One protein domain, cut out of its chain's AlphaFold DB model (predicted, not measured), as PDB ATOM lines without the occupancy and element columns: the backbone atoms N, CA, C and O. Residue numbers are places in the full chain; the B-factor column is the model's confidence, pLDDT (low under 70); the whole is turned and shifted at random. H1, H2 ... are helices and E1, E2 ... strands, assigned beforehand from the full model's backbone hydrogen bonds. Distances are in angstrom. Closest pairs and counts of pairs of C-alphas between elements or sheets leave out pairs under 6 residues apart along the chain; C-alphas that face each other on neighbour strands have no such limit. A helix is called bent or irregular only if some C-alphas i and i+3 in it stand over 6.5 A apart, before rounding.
ATOM      1  N   LYS A   2      -7.153 -40.206  -8.340       88.06
ATOM      2  CA  LYS A   2      -8.219 -39.435  -9.001       88.06
ATOM      3  C   LYS A   2      -8.595 -38.249  -8.111       88.06
ATOM      4  O   LYS A   2      -8.874 -38.455  -6.933       88.06
ATOM      5  N   ARG A   3      -8.583 -37.034  -8.660       90.31
ATOM      6  CA  ARG A   3      -8.842 -35.778  -7.938       90.31
ATOM      7  C   ARG A   3     -10.304 -35.358  -8.055       90.31
ATOM      8  O   ARG A   3     -10.649 -34.401  -8.742       90.31
ATOM      9  N   VAL A   4     -11.183 -36.137  -7.425       91.50
ATOM     10  CA  VAL A   4     -12.627 -35.831  -7.393       91.50
ATOM     11  C   VAL A   4     -12.890 -34.529  -6.630       91.50
ATOM     12  O   VAL A   4     -13.792 -33.787  -6.993       91.50
ATOM     13  N   ASP A   5     -12.054 -34.219  -5.640       91.75
ATOM     14  CA  ASP A   5     -12.033 -32.953  -4.905       91.75
ATOM     15  C   ASP A   5     -11.992 -31.735  -5.840       91.75
ATOM     16  O   ASP A   5     -12.820 -30.834  -5.710       91.75
ATOM     17  N   ILE A   6     -11.098 -31.746  -6.833       90.75
ATOM     18  CA  ILE A   6     -10.980 -30.663  -7.820       90.75
ATOM     19  C   ILE A   6     -12.257 -30.556  -8.662       90.75
ATOM     20  O   ILE A   6     -12.765 -29.458  -8.867       90.75
ATOM     21  N   ALA A   7     -12.805 -31.689  -9.109       90.06
ATOM     22  CA  ALA A   7     -14.018 -31.701  -9.925       90.06
ATOM     23  C   ALA A   7     -15.251 -31.171  -9.171       90.06
ATOM     24  O   ALA A   7     -16.070 -30.457  -9.750       90.06
ATOM     25  N   ILE A   8     -15.381 -31.503  -7.883       91.31
ATOM     26  CA  ILE A   8     -16.471 -31.011  -7.028       91.31
ATOM     27  C   ILE A   8     -16.307 -29.520  -6.744       91.31
ATOM     28  O   ILE A   8     -17.280 -28.775  -6.847       91.31
ATOM     29  N   PHE A   9     -15.090 -29.073  -6.428       92.69
ATOM     30  CA  PHE A   9     -14.821 -27.653  -6.215       92.69
ATOM     31  C   PHE A   9     -15.162 -26.820  -7.458       92.69
ATOM     32  O   PHE A   9     -15.879 -25.829  -7.349       92.69
ATOM     33  N   ASP A  10     -14.705 -27.243  -8.637       90.81
ATOM     34  CA  ASP A  10     -14.944 -26.542  -9.903       90.81
ATOM     35  C   ASP A  10     -16.441 -26.492 -10.261       90.81
ATOM     36  O   ASP A  10     -16.948 -25.460 -10.703       90.81
ATOM     37  N   LEU A  11     -17.190 -27.569  -9.981       90.25
ATOM     38  CA  LEU A  11     -18.650 -27.574 -10.113       90.25
ATOM     39  C   LEU A  11     -19.305 -26.525  -9.205       90.25
ATOM     40  O   LEU A  11     -20.103 -25.722  -9.689       90.25
ATOM     41  N   ILE A  12     -18.973 -26.518  -7.910       93.25
ATOM     42  CA  ILE A  12     -19.545 -25.569  -6.943       93.25
ATOM     43  C   ILE A  12     -19.198 -24.133  -7.341       93.25
ATOM     44  O   ILE A  12     -20.086 -23.285  -7.381       93.25
ATOM     45  N   ALA A  13     -17.936 -23.866  -7.682       93.94
ATOM     46  CA  ALA A  13     -17.478 -22.546  -8.104       93.94
ATOM     47  C   ALA A  13     -18.199 -22.069  -9.376       93.94
ATOM     48  O   ALA A  13     -18.649 -20.927  -9.444       93.94
ATOM     49  N   THR A  14     -18.369 -22.957 -10.360       91.81
ATOM     50  CA  THR A  14     -19.065 -22.649 -11.617       91.81
ATOM     51  C   THR A  14     -20.541 -22.327 -11.382       91.81
ATOM     52  O   THR A  14     -21.046 -21.338 -11.916       91.81
ATOM     53  N   VAL A  15     -21.227 -23.121 -10.553       90.94
ATOM     54  CA  VAL A  15     -22.637 -22.884 -10.201       90.94
ATOM     55  C   VAL A  15     -22.794 -21.600  -9.383       90.94
ATOM     56  O   VAL A  15     -23.699 -20.816  -9.654       90.94
ATOM     57  N   ALA A  16     -21.895 -21.341  -8.429       95.44
ATOM     58  CA  ALA A  16     -21.892 -20.110  -7.637       95.44
ATOM     59  C   ALA A  16     -21.691 -18.854  -8.505       95.44
ATOM     60  O   ALA A  16     -22.251 -17.803  -8.207       95.44
ATOM     61  N   ALA A  17     -20.953 -18.974  -9.611       95.19
ATOM     62  CA  ALA A  17     -20.799 -17.929 -10.622       95.19
ATOM     63  C   ALA A  17     -21.992 -17.822 -11.602       95.19
ATOM     64  O   ALA A  17     -21.906 -17.097 -12.594       95.19
ATOM     65  N   GLY A  18     -23.087 -18.558 -11.380       92.88
ATOM     66  CA  GLY A  18     -24.268 -18.560 -12.253       92.88
ATOM     67  C   GLY A  18     -24.045 -19.236 -13.612       92.88
ATOM     68  O   GLY A  18     -24.795 -18.990 -14.554       92.88
ATOM     69  N   SER A  19     -23.006 -20.063 -13.732       90.56
ATOM     70  CA  SER A  19     -22.613 -20.748 -14.966       90.56
ATOM     71  C   SER A  19     -22.839 -22.262 -14.878       90.56
ATOM     72  O   SER A  19     -23.145 -22.810 -13.819       90.56
ATOM     73  N   PHE A  20     -22.666 -22.965 -16.002       82.19
ATOM     74  CA  PHE A  20     -22.759 -24.425 -16.070       82.19
ATOM     75  C   PHE A  20     -21.550 -25.023 -16.788       82.19
ATOM     76  O   PHE A  20     -21.080 -24.488 -17.791       82.19
ATOM     77  N   LEU A  21     -21.096 -26.183 -16.314       80.44
ATOM     78  CA  LEU A  21     -20.093 -26.993 -17.001       80.44
ATOM     79  C   LEU A  21     -20.746 -27.686 -18.208       80.44
ATOM     80  O   LEU A  21     -21.452 -28.679 -18.044       80.44
ATOM     81  N   LYS A  22     -20.548 -27.148 -19.416       80.62
ATOM     82  CA  LYS A  22     -21.123 -27.672 -20.671       80.62
ATOM     83  C   LYS A  22     -20.068 -27.852 -21.767       80.62
ATOM     84  O   LYS A  22     -20.312 -27.531 -22.927       80.62
ATOM     85  N   ASP A  23     -18.897 -28.374 -21.418       83.94
ATOM     86  CA  ASP A  23     -17.929 -28.786 -22.434       83.94
ATOM     87  C   ASP A  23     -18.502 -30.027 -23.154       83.94
ATOM     88  O   ASP A  23     -18.990 -30.965 -22.515       83.94
ATOM     89  N   ALA A  24     -18.483 -30.046 -24.488       80.62
ATOM     90  CA  ALA A  24     -18.905 -31.222 -25.248       80.62
ATOM     91  C   ALA A  24     -17.867 -32.344 -25.071       80.62
ATOM     92  O   ALA A  24     -16.705 -32.178 -25.444       80.62
ATOM     93  N   LEU A  25     -18.275 -33.469 -24.478       82.25
ATOM     94  CA  LEU A  25     -17.397 -34.619 -24.220       82.25
ATOM     95  C   LEU A  25     -17.520 -35.674 -25.316       82.25
ATOM     96  O   LEU A  25     -16.516 -36.217 -25.769       82.25
ATOM     97  N   ASP A  26     -18.750 -35.925 -25.755       79.62
ATOM     98  CA  ASP A  26     -19.047 -36.709 -26.946       79.62
ATOM     99  C   ASP A  26     -20.189 -36.015 -27.705       79.62
ATOM    100  O   ASP A  26     -21.357 -36.137 -27.317       79.62
ATOM    101  N   PRO A  27     -19.869 -35.262 -28.774       72.19
ATOM    102  CA  PRO A  27     -20.877 -34.604 -29.597       72.19
ATOM    103  C   PRO A  27     -21.837 -35.586 -30.280       72.19
ATOM    104  O   PRO A  27     -22.989 -35.233 -30.514       72.19
ATOM    105  N   GLN A  28     -21.392 -36.809 -30.591       80.94
ATOM    106  CA  GLN A  28     -22.219 -37.816 -31.265       80.94
ATOM    107  C   GLN A  28     -23.224 -38.447 -30.297       80.94
ATOM    108  O   GLN A  28     -24.359 -38.718 -30.682       80.94
ATOM    109  N   ALA A  29     -22.830 -38.637 -29.036       78.19
ATOM    110  CA  ALA A  29     -23.692 -39.174 -27.983       78.19
ATOM    111  C   ALA A  29     -24.444 -38.092 -27.177       78.19
ATOM    112  O   ALA A  29     -25.136 -38.419 -26.215       78.19
ATOM    113  N   SER A  30     -24.322 -36.808 -27.545       79.69
ATOM    114  CA  SER A  30     -24.895 -35.665 -26.805       79.69
ATOM    115  C   SER A  30     -24.481 -35.606 -25.323       79.69
ATOM    116  O   SER A  30     -25.218 -35.099 -24.475       79.69
ATOM    117  N   ILE A  31     -23.284 -36.101 -24.993       80.25
ATOM    118  CA  ILE A  31     -22.758 -36.095 -23.623       80.25
ATOM    119  C   ILE A  31     -22.008 -34.783 -23.388       80.25
ATOM    120  O   ILE A  31     -20.990 -34.501 -24.026       80.25
ATOM    121  N   CYS A  32     -22.502 -33.991 -22.437       79.12
ATOM    122  CA  CYS A  32     -21.901 -32.728 -22.009       79.12
ATOM    123  C   CYS A  32     -21.377 -32.836 -20.570       79.12
ATOM    124  O   CYS A  32     -21.958 -33.534 -19.741       79.12
ATOM    125  N   GLY A  33     -20.296 -32.126 -20.259       83.88
ATOM    126  CA  GLY A  33     -19.725 -32.082 -18.915       83.88
ATOM    127  C   GLY A  33     -18.383 -31.367 -18.898       83.88
ATOM    128  O   GLY A  33     -18.157 -30.443 -19.664       83.88
ATOM    129  N   ARG A  34     -17.471 -31.785 -18.021       87.31
ATOM    130  CA  ARG A  34     -16.077 -31.326 -18.028       87.31
ATOM    131  C   ARG A  34     -15.161 -32.528 -17.862       87.31
ATOM    132  O   ARG A  34     -15.339 -33.328 -16.947       87.31
ATOM    133  N   LEU A  35     -14.192 -32.668 -18.764       86.88
ATOM    134  CA  LEU A  35     -13.204 -33.741 -18.692       86.88
ATOM    135  C   LEU A  35     -12.104 -33.355 -17.707       86.88
ATOM    136  O   LEU A  35     -11.442 -32.341 -17.908       86.88
ATOM    137  N   TYR A  36     -11.860 -34.194 -16.705       88.69
ATOM    138  CA  TYR A  36     -10.761 -34.028 -15.754       88.69
ATOM    139  C   TYR A  36      -9.725 -35.139 -15.975       88.69
ATOM    140  O   TYR A  36      -9.799 -36.216 -15.384       88.69
ATOM    141  N   ASN A  37      -8.773 -34.888 -16.870       88.12
ATOM    142  CA  ASN A  37      -7.680 -35.799 -17.230       88.12
ATOM    143  C   ASN A  37      -6.337 -35.308 -16.645       88.12
ATOM    144  O   ASN A  37      -6.323 -34.413 -15.799       88.12
ATOM    145  N   LEU A  38      -5.210 -35.874 -17.097       88.69
ATOM    146  CA  LEU A  38      -3.863 -35.431 -16.702       88.69
ATOM    147  C   LEU A  38      -3.630 -33.934 -16.981       88.69
ATOM    148  O   LEU A  38      -3.031 -33.251 -16.159       88.69
ATOM    149  N   ALA A  39      -4.149 -33.404 -18.095       87.94
ATOM    150  CA  ALA A  39      -3.975 -31.997 -18.472       87.94
ATOM    151  C   ALA A  39      -4.790 -31.034 -17.593       87.94
ATOM    152  O   ALA A  39      -4.382 -29.899 -17.370       87.94
ATOM    153  N   ARG A  40      -5.936 -31.489 -17.075       86.62
ATOM    154  CA  ARG A  40      -6.832 -30.710 -16.202       86.62
ATOM    155  C   ARG A  40      -6.726 -31.088 -14.720       86.62
ATOM    156  O   ARG A  40      -7.623 -30.780 -13.942       86.62
ATOM    157  N   GLY A  41      -5.662 -31.790 -14.327       84.81
ATOM    158  CA  GLY A  41      -5.403 -32.151 -12.930       84.81
ATOM    159  C   GLY A  41      -6.395 -33.148 -12.317       84.81
ATOM    160  O   GLY A  41      -6.368 -33.368 -11.110       84.81
ATOM    161  N   GLY A  42      -7.254 -33.784 -13.117       86.25
ATOM    162  CA  GLY A  42      -8.222 -34.777 -12.635       86.25
ATOM    163  C   GLY A  42      -7.611 -36.119 -12.264       86.25
ATOM    164  O   GLY A  42      -8.173 -36.874 -11.465       86.25
ATOM    165  N   ILE A  43      -6.448 -36.419 -12.837       89.88
ATOM    166  CA  ILE A  43      -5.672 -37.622 -12.559       89.88
ATOM    167  C   ILE A  43      -4.251 -37.196 -12.209       89.88
ATOM    168  O   ILE A  43      -3.666 -36.350 -12.874       89.88
ATOM    169  N   GLY A  44      -3.705 -37.806 -11.161       86.69
ATOM    170  CA  GLY A  44      -2.317 -37.652 -10.748       86.69
ATOM    171  C   GLY A  44      -1.693 -38.997 -10.399       86.69
ATOM    172  O   GLY A  44      -2.392 -39.977 -10.113       86.69
TER     173      GLY A  44
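What this domain is: This is residues 2 to 44 of the 77 residues of an uncharacterized protein of Actinobacteria bacterium (UniProt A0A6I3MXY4). A small two-stranded hairpin, E1 and E2, and one helix, H1, make the two sides of a flat, open frame. Residues 17 to 22 join the far end of H1 to E1, and residues 34 to 44 lead from E2 back toward the start of the helix, while residues 13 to 18, of which 13 to 16 belong to H1, stick out. The printed part has 43 residues, with one named helix and then two named strands in the order H1, E1, E2; the sheet has the order E1 - E2 and is antiparallel. The class is mixed, helices and strands, with 20 residues in named elements, under half of those printed. The whole is only just loose, close to compact, with a radius of gyration of the C-alphas of 11.1 A and spans of 28 by 28 by 13 A.

Where its parts are: Strand E1 is residues 23 to 26, Asp 23 to Asp 26, and measures 9.2 A from first to last C-alpha; C-alpha 23 is at (-17.929, -28.786, -22.434). Strand E2 is residues 31 to 33, Ile 31 to Gly 33, and measures 6.9 A; C-alpha 33, where it ends, is at (-19.725, -32.082, -18.915). Helix H1 is residues 4 to 16, Val 4 to Ala 16, and measures 18.2 A; it begins with C-alpha 4 at (-12.627, -35.831, -7.393).

How they stand to each other: E1 and E2 are antiparallel neighbours and form a hairpin, with an angle of 148 degrees between their directions. The C-alphas of Ala 24 and Cys 32, which face each other, are 4.7 A apart. N 23 and O 33 are within hydrogen-bond range at 2.8 A, and N 33 and O 23 are at 2.9 A. The link from E1 to E2 is tight, with 4 residues between them. H1 and E2 are apart, with no C-alpha of the one within 8 A of the other. The link from H1 to E1 is short, with 6 residues between them. In H1, which is not bent, every O i to N i+4 pair is within hydrogen-bond range.

The domain as a whole: The two C-alphas farthest apart, those of Ala 16 and Gln 28, are 29.5 A apart. The first and last printed C-alphas, of Lys 2 and Gly 44, are 6.4 A apart. The printed part has no cut, and neither of the two links between named elements is long. The mean pLDDT of the printed part is 86.9, that of H1 is 92, that of E1 is 82 and that of E2 is 81; no printed residue is under 70.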